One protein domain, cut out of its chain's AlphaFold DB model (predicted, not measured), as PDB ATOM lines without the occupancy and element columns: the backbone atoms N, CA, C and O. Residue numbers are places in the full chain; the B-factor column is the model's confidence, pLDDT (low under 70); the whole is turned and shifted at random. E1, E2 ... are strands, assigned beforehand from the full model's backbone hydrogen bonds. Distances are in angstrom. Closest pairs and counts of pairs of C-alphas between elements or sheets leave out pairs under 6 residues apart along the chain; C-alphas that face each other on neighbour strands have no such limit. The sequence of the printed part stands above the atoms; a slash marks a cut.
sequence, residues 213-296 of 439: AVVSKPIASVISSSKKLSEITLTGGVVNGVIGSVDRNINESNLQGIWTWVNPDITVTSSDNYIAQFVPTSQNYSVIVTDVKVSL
ATOM      1  N   ALA A 213      26.221   5.920 -36.118       89.19
ATOM      2  CA  ALA A 213      26.685   6.309 -34.787       89.19
ATOM      3  C   ALA A 213      28.131   6.812 -34.818       89.19
ATOM      4  O   ALA A 213      29.019   6.149 -35.357       89.19
ATOM      5  N   VAL A 214      28.378   7.971 -34.200       89.69
ATOM      6  CA  VAL A 214      29.734   8.507 -34.009       89.69
ATOM      7  C   VAL A 214      30.418   7.725 -32.889       89.69
ATOM      8  O   VAL A 214      29.972   7.752 -31.745       89.69
ATOM      9  N   VAL A 215      31.508   7.039 -33.221       90.25
ATOM     10  CA  VAL A 215      32.348   6.290 -32.275       90.25
ATOM     11  C   VAL A 215      33.454   7.185 -31.727       90.25
ATOM     12  O   VAL A 215      33.726   7.188 -30.530       90.25
ATOM     13  N   SER A 216      34.075   7.978 -32.601       91.19
ATOM     14  CA  SER A 216      35.037   9.006 -32.217       91.19
ATOM     15  C   SER A 216      34.839  10.256 -33.064       91.19
ATOM     16  O   SER A 216      34.535  10.184 -34.256       91.19
ATOM     17  N   LYS A 217      34.981  11.418 -32.431       93.69
ATOM     18  CA  LYS A 217      34.838  12.719 -33.088       93.69
ATOM     19  C   LYS A 217      36.066  13.000 -33.968       93.69
ATOM     20  O   LYS A 217      37.163  12.561 -33.611       93.69
ATOM     21  N   PRO A 218      35.917  13.721 -35.092       95.56
ATOM     22  CA  PRO A 218      37.067  14.186 -35.855       95.56
ATOM     23  C   PRO A 218      37.835  15.251 -35.059       95.56
ATOM     24  O   PRO A 218      37.302  15.882 -34.145       95.56
ATOM     25  N   ILE A 219      39.092  15.458 -35.431       92.56
ATOM     26  CA  ILE A 219      39.985  16.458 -34.852       92.56
ATOM     27  C   ILE A 219      40.104  17.617 -35.839       92.56
ATOM     28  O   ILE A 219      40.355  17.411 -37.025       92.56
ATOM     29  N   ALA A 220      39.927  18.839 -35.348       94.38
ATOM     30  CA  ALA A 220      40.135  20.055 -36.119       94.38
ATOM     31  C   ALA A 220      41.599  20.507 -36.050       94.38
ATOM     32  O   ALA A 220      42.196  20.537 -34.972       94.38
ATOM     33  N   SER A 221      42.170  20.916 -37.184       91.94
ATOM     34  CA  SER A 221      43.452  21.622 -37.196       91.94
ATOM     35  C   SER A 221      43.345  22.968 -36.471       91.94
ATOM     36  O   SER A 221      42.313  23.638 -36.519       91.94
ATOM     37  N   VAL A 222      44.433  23.400 -35.838       87.75
ATOM     38  CA  VAL A 222      44.514  24.731 -35.214       87.75
ATOM     39  C   VAL A 222      44.417  25.839 -36.267       87.75
ATOM     40  O   VAL A 222      44.808  25.638 -37.418       87.75
ATOM     41  N   ILE A 223      43.913  27.013 -35.883       91.38
ATOM     42  CA  ILE A 223      43.689  28.122 -36.823       91.38
ATOM     43  C   ILE A 223      44.026  29.489 -36.221       91.38
ATOM     44  O   ILE A 223      44.031  29.661 -35.008       91.38
ATOM     45  N   SER A 224      44.339  30.480 -37.057       88.62
ATOM     46  CA  SER A 224      44.505  31.866 -36.600       88.62
ATOM     47  C   SER A 224      43.143  32.536 -36.414       88.62
ATOM     48  O   SER A 224      42.155  32.146 -37.036       88.62
ATOM     49  N   SER A 225      43.081  33.546 -35.548       81.62
ATOM     50  CA  SER A 225      41.857  34.320 -35.342       81.62
ATOM     51  C   SER A 225      41.395  34.983 -36.641       81.62
ATOM     52  O   SER A 225      42.208  35.334 -37.498       81.62
ATOM     53  N   SER A 226      40.086  35.199 -36.760       84.00
ATOM     54  CA  SER A 226      39.456  35.880 -37.900       84.00
ATOM     55  C   SER A 226      39.515  35.110 -39.227       84.00
ATOM     56  O   SER A 226      39.239  35.681 -40.282       84.00
ATOM     57  N   LYS A 227      39.828  33.811 -39.182       92.38
ATOM     58  CA  LYS A 227      39.727  32.895 -40.322       92.38
ATOM     59  C   LYS A 227      38.420  32.114 -40.315       92.38
ATOM     60  O   LYS A 227      37.771  31.999 -39.276       92.38
ATOM     61  N   LYS A 228      38.022  31.586 -41.473       95.50
ATOM     62  CA  LYS A 228      36.772  30.826 -41.615       95.50
ATOM     63  C   LYS A 228      36.936  29.359 -41.214       95.50
ATOM     64  O   LYS A 228      38.003  28.784 -41.414       95.50
ATOM     65  N   LEU A 229      35.859  28.717 -40.748       94.19
ATOM     66  CA  LEU A 229      35.836  27.264 -40.511       94.19
ATOM     67  C   LEU A 229      36.206  26.458 -41.764       94.19
ATOM     68  O   LEU A 229      36.860  25.427 -41.654       94.19
ATOM     69  N   SER A 230      35.863  26.942 -42.960       94.62
ATOM     70  CA  SER A 230      36.254  26.330 -44.237       94.62
ATOM     71  C   SER A 230      37.768  26.194 -44.434       94.62
ATOM     72  O   SER A 230      38.200  25.409 -45.270       94.62
ATOM     73  N   GLU A 231      38.575  26.977 -43.712       95.88
ATOM     74  CA  GLU A 231      40.041  26.906 -43.746       95.88
ATOM     75  C   GLU A 231      40.600  25.846 -42.771       95.88
ATOM     76  O   GLU A 231      41.799  25.573 -42.787       95.88
ATOM     77  N   ILE A 232      39.757  25.233 -41.930       94.19
ATOM     78  CA  ILE A 232      40.144  24.198 -40.963       94.19
ATOM     79  C   ILE A 232      40.010  22.813 -41.585       94.19
ATOM     80  O   ILE A 232      38.937  22.428 -42.053       94.19
ATOM     81  N   THR A 233      41.076  22.020 -41.485       95.19
ATOM     82  CA  THR A 233      41.045  20.608 -41.875       95.19
ATOM     83  C   THR A 233      40.503  19.759 -40.728       95.19
ATOM     84  O   THR A 233      40.979  19.862 -39.598       95.19
ATOM     85  N   LEU A 234      39.527  18.902 -41.029       95.62
ATOM     86  CA  LEU A 234      39.050  17.850 -40.133       95.62
ATOM     87  C   LEU A 234      39.772  16.538 -40.464       95.62
ATOM     88  O   LEU A 234      39.781  16.118 -41.621       95.62
ATOM     89  N   THR A 235      40.371  15.890 -39.467       93.69
ATOM     90  CA  THR A 235      41.070  14.604 -39.619       93.69
ATOM     91  C   THR A 235      40.571  13.569 -38.612       93.69
ATOM     92  O   THR A 235      40.060  13.904 -37.544       93.69
ATOM     93  N   GLY A 236      40.705  12.284 -38.948       91.56
ATOM     94  CA  GLY A 236      40.223  11.195 -38.099       91.56
ATOM     95  C   GLY A 236      38.697  11.182 -37.948       91.56
ATOM     96  O   GLY A 236      37.966  11.540 -38.871       91.56
ATOM     97  N   GLY A 237      38.236  10.760 -36.771       91.62
ATOM     98  CA  GLY A 237      36.828  10.492 -36.490       91.62
ATOM     99  C   GLY A 237      36.364   9.166 -37.090       91.62
ATOM    100  O   GLY A 237      36.670   8.840 -38.233       91.62
ATOM    101  N   VAL A 238      35.624   8.387 -36.308       91.12
ATOM    102  CA  VAL A 238      35.108   7.073 -36.706       91.12
ATOM    103  C   VAL A 238      33.600   7.077 -36.551       91.12
ATOM    104  O   VAL A 238      33.072   7.453 -35.503       91.12
ATOM    105  N   VAL A 239      32.911   6.631 -37.596       91.44
ATOM    106  CA  VAL A 239      31.458   6.467 -37.631       91.44
ATOM    107  C   VAL A 239      31.158   5.018 -37.994       91.44
ATOM    108  O   VAL A 239      31.785   4.468 -38.893       91.44
ATOM    109  N   ASN A 240      30.210   4.392 -37.304       89.19
ATOM    110  CA  ASN A 240      29.730   3.052 -37.633       89.19
ATOM    111  C   ASN A 240      28.327   3.124 -38.237       89.19
ATOM    112  O   ASN A 240      27.499   3.937 -37.812       89.19
ATOM    113  N   GLY A 241      28.047   2.239 -39.191       82.12
ATOM    114  CA  GLY A 241      26.687   1.984 -39.645       82.12
ATOM    115  C   GLY A 241      25.946   1.167 -38.592       82.12
ATOM    116  O   GLY A 241      26.371   0.058 -38.269       82.12
ATOM    117  N   VAL A 242      24.865   1.717 -38.031       68.50
ATOM    118  CA  VAL A 242      23.998   0.975 -37.106       68.50
ATOM    119  C   VAL A 242      22.910   0.304 -37.928       68.50
ATOM    120  O   VAL A 242      22.044   0.967 -38.492       68.50
ATOM    121  N   ILE A 243      22.983  -1.017 -38.001       63.34
ATOM    122  CA  ILE A 243      22.008  -1.864 -38.678       63.34
ATOM    123  C   ILE A 243      20.903  -2.191 -37.666       63.34
ATOM    124  O   ILE A 243      21.173  -2.722 -36.591       63.34
ATOM    125  N   GLY A 244      19.659  -1.819 -37.972       53.62
ATOM    126  CA  GLY A 244      18.514  -1.896 -37.058       53.62
ATOM    127  C   GLY A 244      17.942  -3.302 -36.848       53.62
ATOM    128  O   GLY A 244      16.744  -3.492 -37.028       53.62
ATOM    129  N   SER A 245      18.759  -4.286 -36.468       48.81
ATOM    130  CA  SER A 245      18.300  -5.639 -36.126       48.81
ATOM    131  C   SER A 245      18.633  -5.968 -34.671       48.81
ATOM    132  O   SER A 245      19.786  -5.886 -34.257       48.81
ATOM    133  N   VAL A 246      17.616  -6.373 -33.905       46.16
ATOM    134  CA  VAL A 246      17.710  -6.736 -32.477       46.16
ATOM    135  C   VAL A 246      18.664  -7.924 -32.235       46.16
ATOM    136  O   VAL A 246      19.207  -8.049 -31.142       46.16
ATOM    137  N   ASP A 247      18.949  -8.733 -33.266       47.22
ATOM    138  CA  ASP A 247      19.693  -9.999 -33.148       47.22
ATOM    139  C   ASP A 247      21.029 -10.045 -33.906       47.22
ATOM    140  O   ASP A 247      21.769 -11.028 -33.817       47.22
ATOM    141  N   ARG A 248      21.390  -8.995 -34.653       47.47
ATOM    142  CA  ARG A 248      22.628  -8.973 -35.441       47.47
ATOM    143  C   ARG A 248      23.436  -7.716 -35.145       47.47
ATOM    144  O   ARG A 248      23.234  -6.676 -35.758       47.47
ATOM    145  N   ASN A 249      24.435  -7.856 -34.268       45.50
ATOM    146  CA  ASN A 249      25.546  -6.907 -34.091       45.50
ATOM    147  C   ASN A 249      26.461  -6.876 -35.335       45.50
ATOM    148  O   ASN A 249      27.675  -7.052 -35.233       45.50
ATOM    149  N   ILE A 250      25.900  -6.692 -36.528       50.09
ATOM    150  CA  ILE A 250      26.677  -6.414 -37.731       50.09
ATOM    151  C   ILE A 250      26.752  -4.895 -37.816       50.09
ATOM    152  O   ILE A 250      26.005  -4.247 -38.534       50.09
ATOM    153  N   ASN A 251      27.630  -4.312 -37.008       56.91
ATOM    154  CA  ASN A 251      28.038  -2.939 -37.248       56.91
ATOM    155  C   ASN A 251      28.859  -2.974 -38.533       56.91
ATOM    156  O   ASN A 251      29.889  -3.652 -38.570       56.91
ATOM    157  N   GLU A 252      28.428  -2.267 -39.577       65.38
ATOM    158  CA  GLU A 252      29.363  -1.901 -40.635       65.38
ATOM    159  C   GLU A 252      30.405  -1.006 -39.961       65.38
ATOM    160  O   GLU A 252      30.152   0.162 -39.638       65.38
ATOM    161  N   SER A 253      31.528  -1.618 -39.596       71.06
ATOM    162  CA  SER A 253      32.590  -0.938 -38.887       71.06
ATOM    163  C   SER A 253      33.233   0.052 -39.843       71.06
ATOM    164  O   SER A 253      33.539  -0.283 -40.987       71.06
ATOM    165  N   ASN A 254      33.454   1.273 -39.358       83.00
ATOM    166  CA  ASN A 254      34.119   2.319 -40.126       83.00
ATOM    167  C   ASN A 254      33.385   2.665 -41.439       83.00
ATOM    168  O   ASN A 254      33.941   2.558 -42.540       83.00
ATOM    169  N   LEU A 255      32.125   3.084 -41.295       90.62
ATOM    170  CA  LEU A 255      31.294   3.607 -42.374       90.62
ATOM    171  C   LEU A 255      32.065   4.687 -43.140       90.62
ATOM    172  O   LEU A 255      32.598   5.624 -42.548       90.62
ATOM    173  N   GLN A 256      32.121   4.554 -44.464       93.94
ATOM    174  CA  GLN A 256      32.848   5.484 -45.323       93.94
ATOM    175  C   GLN A 256      32.051   6.773 -45.542       93.94
ATOM    176  O   GLN A 256      30.832   6.757 -45.728       93.94
ATOM    177  N   GLY A 257      32.746   7.906 -45.536       95.06
ATOM    178  CA  GLY A 257      32.139   9.226 -45.658       95.06
ATOM    179  C   GLY A 257      33.148  10.341 -45.445       95.06
ATOM    180  O   GLY A 257      34.343  10.098 -45.283       95.06
ATOM    181  N   ILE A 258      32.655  11.576 -45.473       96.12
ATOM    182  CA  ILE A 258      33.481  12.778 -45.361       96.12
ATOM    183  C   ILE A 258      32.937  13.657 -44.238       96.12
ATOM    184  O   ILE A 258      31.738  13.939 -44.173       96.12
ATOM    185  N   TRP A 259      33.835  14.122 -43.372       97.38
ATOM    186  CA  TRP A 259      33.537  15.161 -42.394       97.38
ATOM    187  C   TRP A 259      33.594  16.545 -43.045       97.38
ATOM    188  O   TRP A 259      34.567  16.894 -43.707       97.38
ATOM    189  N   THR A 260      32.556  17.352 -42.834       97.06
ATOM    190  CA  THR A 260      32.471  18.743 -43.299       97.06
ATOM    191  C   THR A 260      31.915  19.635 -42.196       97.06
ATOM    192  O   THR A 260      31.237  19.162 -41.287       97.06
ATOM    193  N   TRP A 261      32.188  20.934 -42.251       97.44
ATOM    194  CA  TRP A 261      31.550  21.893 -41.350       97.44
ATOM    195  C   TRP A 261      30.114  22.165 -41.796       97.44
ATOM    196  O   TRP A 261      29.880  22.379 -42.983       97.44
ATOM    197  N   VAL A 262      29.166  22.206 -40.853       96.62
ATOM    198  CA  VAL A 262      27.765  22.549 -41.167       96.62
ATOM    199  C   VAL A 262      27.657  23.991 -41.670       96.62
ATOM    200  O   VAL A 262      26.963  24.254 -42.644       96.62
ATOM    201  N   ASN A 263      28.396  24.913 -41.044       94.62
ATOM    202  CA  ASN A 263      28.411  26.337 -41.384       94.62
ATOM    203  C   ASN A 263      29.846  26.802 -41.699       94.62
ATOM    204  O   ASN A 263      30.478  27.456 -40.868       94.62
ATOM    205  N   PRO A 264      30.391  26.462 -42.881       95.56
ATOM    206  CA  PRO A 264      31.808  26.660 -43.200       95.56
ATOM    207  C   PRO A 264      32.245  28.136 -43.241       95.56
ATOM    208  O   PRO A 264      33.422  28.431 -43.053       95.56
ATOM    209  N   ASP A 265      31.317  29.074 -43.441       96.00
ATOM    210  CA  ASP A 265      31.606  30.510 -43.535       96.00
ATOM    211  C   ASP A 265      31.738  31.237 -42.186       96.00
ATOM    212  O   ASP A 265      32.082  32.423 -42.165       96.00
ATOM    213  N   ILE A 266      31.489  30.556 -41.060       94.19
ATOM    214  CA  ILE A 266      31.660  31.150 -39.728       94.19
ATOM    215  C   ILE A 266      33.117  31.564 -39.534       94.19
ATOM    216  O   ILE A 266      34.040  30.777 -39.741       94.19
ATOM    217  N   THR A 267      33.309  32.807 -39.099       94.44
ATOM    218  CA  THR A 267      34.617  33.332 -38.704       94.44
ATOM    219  C   THR A 267      34.927  32.924 -37.266       94.44
ATOM    220  O   THR A 267      34.143  33.193 -36.356       94.44
ATOM    221  N   VAL A 268      36.079  32.293 -37.058       92.25
ATOM    222  CA  VAL A 268      36.534  31.814 -35.750       92.25
ATOM    223  C   VAL A 268      37.186  32.964 -34.989       92.25
ATOM    224  O   VAL A 268      38.229  33.488 -35.386       92.25
ATOM    225  N   THR A 269      36.562  33.368 -33.885       88.50
ATOM    226  CA  THR A 269      37.039  34.456 -33.015       88.50
ATOM    227  C   THR A 269      37.497  33.971 -31.644       88.50
ATOM    228  O   THR A 269      38.162  34.718 -30.936       88.50
ATOM    229  N   SER A 270      37.178  32.731 -31.261       86.81
ATOM    230  CA  SER A 270      37.640  32.131 -30.009       86.81
ATOM    231  C   SER A 270      37.703  30.606 -30.121       86.81
ATOM    232  O   SER A 270      37.003  30.024 -30.949       86.81
ATOM    233  N   SER A 271      38.521  29.957 -29.288       88.38
ATOM    234  CA  SER A 271      38.521  28.493 -29.167       88.38
ATOM    235  C   SER A 271      37.202  28.007 -28.563       88.38
ATOM    236  O   SER A 271      36.901  28.314 -27.405       88.38
ATOM    237  N   ASP A 272      36.421  27.253 -29.336       90.19
ATOM    238  CA  ASP A 272      35.073  26.801 -28.976       90.19
ATOM    239  C   ASP A 272      34.676  25.528 -29.747       90.19
ATOM    240  O   ASP A 272      35.417  25.037 -30.603       90.19
ATOM    241  N   ASN A 273      33.521  24.967 -29.409       93.00
ATOM    242  CA  ASN A 273      32.903  23.854 -30.105       93.00
ATOM    243  C   ASN A 273      32.089  24.351 -31.302       93.00
ATOM    244  O   ASN A 273      31.202  25.193 -31.174       93.00
ATOM    245  N   TYR A 274      32.345  23.758 -32.462       95.38
ATOM    246  CA  TYR A 274      31.622  24.026 -33.700       95.38
ATOM    247  C   TYR A 274      31.001  22.738 -34.231       95.38
ATOM    248  O   TYR A 274      31.453  21.642 -33.909       95.38
ATOM    249  N   ILE A 275      29.951  22.854 -35.042       97.19
ATOM    250  CA  ILE A 275      29.218  21.684 -35.531       97.19
ATOM    251  C   ILE A 275      29.814  21.191 -36.850       97.19
ATOM    252  O   ILE A 275      29.781  21.890 -37.868       97.19
ATOM    253  N   ALA A 276      30.311  19.958 -36.828       97.00
ATOM    254  CA  ALA A 276      30.674  19.203 -38.016       97.00
ATOM    255  C   ALA A 276      29.585  18.173 -38.341       97.00
ATOM    256  O   ALA A 276      28.877  17.683 -37.459       97.00
ATOM    257  N   GLN A 277      29.473  17.827 -39.617       97.31
ATOM    258  CA  GLN A 277      28.610  16.772 -40.121       97.31
ATOM    259  C   GLN A 277      29.433  15.714 -40.848       97.31
ATOM    260  O   GLN A 277      30.371  16.032 -41.581       97.31
ATOM    261  N   PHE A 278      29.053  14.460 -40.666       97.19
ATOM    262  CA  PHE A 278      29.554  13.338 -41.432       97.19
ATOM    263  C   PHE A 278      28.554  13.012 -42.533       97.19
ATOM    264  O   PHE A 278      27.389  12.718 -42.251       97.19
ATOM    265  N   VAL A 279      29.014  13.068 -43.780       96.31
ATOM    266  CA  VAL A 279      28.231  12.724 -44.967       96.31
ATOM    267  C   VAL A 279      28.676  11.339 -45.439       96.31
ATOM    268  O   VAL A 279      29.776  11.226 -45.989       96.31
ATOM    269  N   PRO A 280      27.874  10.280 -45.214       95.44
ATOM    270  CA  PRO A 280      28.202   8.941 -45.690       95.44
ATOM    271  C   PRO A 280      28.297   8.903 -47.219       95.44
ATOM    272  O   PRO A 280      27.521   9.563 -47.909       95.44
ATOM    273  N   THR A 281      29.215   8.100 -47.763       94.94
ATOM    274  CA  THR A 281      29.246   7.824 -49.212       94.94
ATOM    275  C   THR A 281      28.083   6.931 -49.640       94.94
ATOM    276  O   THR A 281      27.594   7.041 -50.762       94.94
ATOM    277  N   SER A 282      27.629   6.054 -48.740       92.44
ATOM    278  CA  SER A 282      26.456   5.209 -48.944       92.44
ATOM    279  C   SER A 282      25.169   6.020 -48.810       92.44
ATOM    280  O   SER A 282      24.936   6.687 -47.800       92.44
ATOM    281  N   GLN A 283      24.280   5.896 -49.797       93.94
ATOM    282  CA  GLN A 283      22.960   6.526 -49.762       93.94
ATOM    283  C   GLN A 283      22.074   6.011 -48.619       93.94
ATOM    284  O   GLN A 283      21.147   6.713 -48.208       93.94
ATOM    285  N   ASN A 284      22.386   4.826 -48.085       93.38
ATOM    286  CA  ASN A 284      21.549   4.098 -47.136       93.38
ATOM    287  C   ASN A 284      21.583   4.654 -45.706       93.38
ATOM    288  O   ASN A 284      20.749   4.283 -44.880       93.38
ATOM    289  N   TYR A 285      22.508   5.571 -45.422       92.50
ATOM    290  CA  TYR A 285      22.646   6.190 -44.110       92.50
ATOM    291  C   TYR A 285      22.315   7.682 -44.149       92.50
ATOM    292  O   TYR A 285      22.515   8.384 -45.148       92.50
ATOM    293  N   SER A 286      21.778   8.171 -43.037       94.31
ATOM    294  CA  SER A 286      21.532   9.591 -42.798       94.31
ATOM    295  C   SER A 286      22.836  10.339 -42.503       94.31
ATOM    296  O   SER A 286      23.790   9.772 -41.973       94.31
ATOM    297  N   VAL A 287      22.859  11.641 -42.804       96.00
ATOM    298  CA  VAL A 287      23.904  12.554 -42.313       96.00
ATOM    299  C   VAL A 287      23.788  12.648 -40.792       96.00
ATOM    300  O   VAL A 287      22.683  12.783 -40.264       96.00
ATOM    301  N   ILE A 288      24.920  12.597 -40.090       94.19
ATOM    302  CA  ILE A 288      24.985  12.775 -38.634       94.19
ATOM    303  C   ILE A 288      25.866  13.968 -38.283       94.19
ATOM    304  O   ILE A 288      26.827  14.264 -38.988       94.19
ATOM    305  N   VAL A 289      25.539  14.657 -37.192       96.00
ATOM    306  CA  VAL A 289      26.270  15.831 -36.707       96.00
ATOM    307  C   VAL A 289      26.908  15.569 -35.348       96.00
ATOM    308  O   VAL A 289      26.401  14.775 -34.558       96.00
ATOM    309  N   THR A 290      28.010  16.257 -35.067       96.00
ATOM    310  CA  THR A 290      28.652  16.294 -33.748       96.00
ATOM    311  C   THR A 290      29.311  17.649 -33.525       96.00
ATOM    312  O   THR A 290      29.711  18.326 -34.473       96.00
ATOM    313  N   ASP A 291      29.468  18.032 -32.264       96.25
ATOM    314  CA  ASP A 291      30.382  19.101 -31.884       96.25
ATOM    315  C   ASP A 291      31.845  18.656 -32.055       96.25
ATOM    316  O   ASP A 291      32.184  17.492 -31.816       96.25
ATOM    317  N   VAL A 292      32.700  19.591 -32.470       95.06
ATOM    318  CA  VAL A 292      34.150  19.442 -32.630       95.06
ATOM    319  C   VAL A 292      34.827  20.677 -32.049       95.06
ATOM    320  O   VAL A 292      34.495  21.805 -32.419       95.06
ATOM    321  N   LYS A 293      35.796  20.470 -31.154       92.12
ATOM    322  CA  LYS A 293      36.560  21.561 -30.542       92.12
ATOM    323  C   LYS A 293      37.560  22.136 -31.544       92.12
ATOM    324  O   LYS A 293      38.420  21.416 -32.044       92.12
ATOM    325  N   VAL A 294      37.483  23.441 -31.782       92.31
ATOM    326  CA  VAL A 294      38.459  24.215 -32.558       92.31
ATOM    327  C   VAL A 294      39.317  25.031 -31.597       92.31
ATOM    328  O   VAL A 294      38.797  25.634 -30.659       92.31
ATOM    329  N   SER A 295      40.630  25.054 -31.834       89.50
ATOM    330  CA  SER A 295      41.589  25.809 -31.019       89.50
ATOM    331  C   SER A 295      42.312  26.867 -31.849       89.50
ATOM    332  O   SER A 295      42.785  26.586 -32.954       89.50
ATOM    333  N   LEU A 296      42.421  28.079 -31.307       89.62
ATOM    334  CA  LEU A 296      43.203  29.152 -31.901       89.62
ATOM    335  C   LEU A 296      44.701  28.932 -31.672       89.62
ATOM    336  O   LEU A 296      45.137  28.546 -30.589       89.62
TER     337      LEU A 296
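AT A GLANCE: This is residues 213 to 296 of the 439 residues of an uncharacterized protein of endosymbiont 'TC1' of Trimyema compressum (UniProt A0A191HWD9). Two small sheets stand face to face as a sandwich: a hairpin of E1 and E2 covers a strongly twisted sheet of three strands, E3, E4 and E5, with the strands of the two sheets crossed at 43 degrees. Long loops extend from both ends of this body; at one end residues 244 to 249 of the link E2 to E3 stick out free, and at the other the link E1 to E2 swings out and folds back. The printed part has 84 residues with five named strands in the order E1 E2 E3 E4 E5 and no named helix, and its class is all strand, though under half of the residues, 36, are in named elements. The three-stranded sheet has the order E3 - E4 - E5 and the other sheet the order E1 - E2, both antiparallel. The whole is only just loose, close to compact, with a radius of gyration of the C-alphas of 14.5 A, and its C-alphas span 49 by 20 by 15 A.

IN THESE COORDINATES: The printed part begins with E1, residues 213 to 220, whose C-alpha 213 is at (26.685, 6.309, -34.787); it is 19.3 A from first to last C-alpha and bends by 58 degrees at residue 216. After residues 221 to 233 comes E2, residues 234 to 240, 17.7 A long. Residues 241 to 256 follow, with no named element, and then E3, residues 257 to 261, 13.4 A long, with C-alpha 257 at (32.139, 9.226, -45.658). E4, residues 272 to 280, is the longest strand by residues and measures 25.4 A. E5, residues 288 to 294, measures 18.7 A and ends with C-alpha 294 at (38.459, 24.215, -32.558).

HOW THE PARTS SIT: E3, E4 and E5 form a meander, each strand the antiparallel neighbour of the one before. E4 is the inner strand, and E3 and E5 are the edge strands. The hairpin E3 and E4 has directions 149 degrees apart, with N 260 and O 277 at 2.8 A and N 258 and O 279 at 2.9 A, both within hydrogen-bond range. The hairpin E4 and E5 has directions 144 degrees apart, with N 278 and O 288 at 2.8 A and N 274 and O 292 at 2.9 A. In the other sheet, E1 and E2 form an antiparallel hairpin at 177 degrees, with N 215 and O 238 at 2.8 A and N 235 and O 219 at 2.9 A. The two sheets make a sandwich, two sheets face to face, with the facing parts 8.2 A centre to centre and their best planes 17 degrees apart. E1 and E5 have 12 pairs of C-alphas within 8 A, the closest being those of Ala 220 and Val 294, 5.7 A apart. The closest C-alphas of E2 and E3 are those of Leu 234 and Trp 259, 6.5 A apart. E1 and E4 are near each other, with 8 pairs of C-alphas within 10 A, while E2 and E5 are apart.

THE WHOLE: The two C-alphas farthest apart are those of Ser 226 and Asp 247, at 50.2 A. The printed part, residues 213 to 296 of a chain of 439, has no cut. The links E1 to E2, 13 residues, and E2 to E3, 16 residues, are long, and the chain changes from one sheet to the other at the link E2 to E3. Residues 227 to 228 form a short antiparallel pairing with residues 267 to 268. The model's mean pLDDT over the printed part is 87.5, and residues 242 to 252 are under 70.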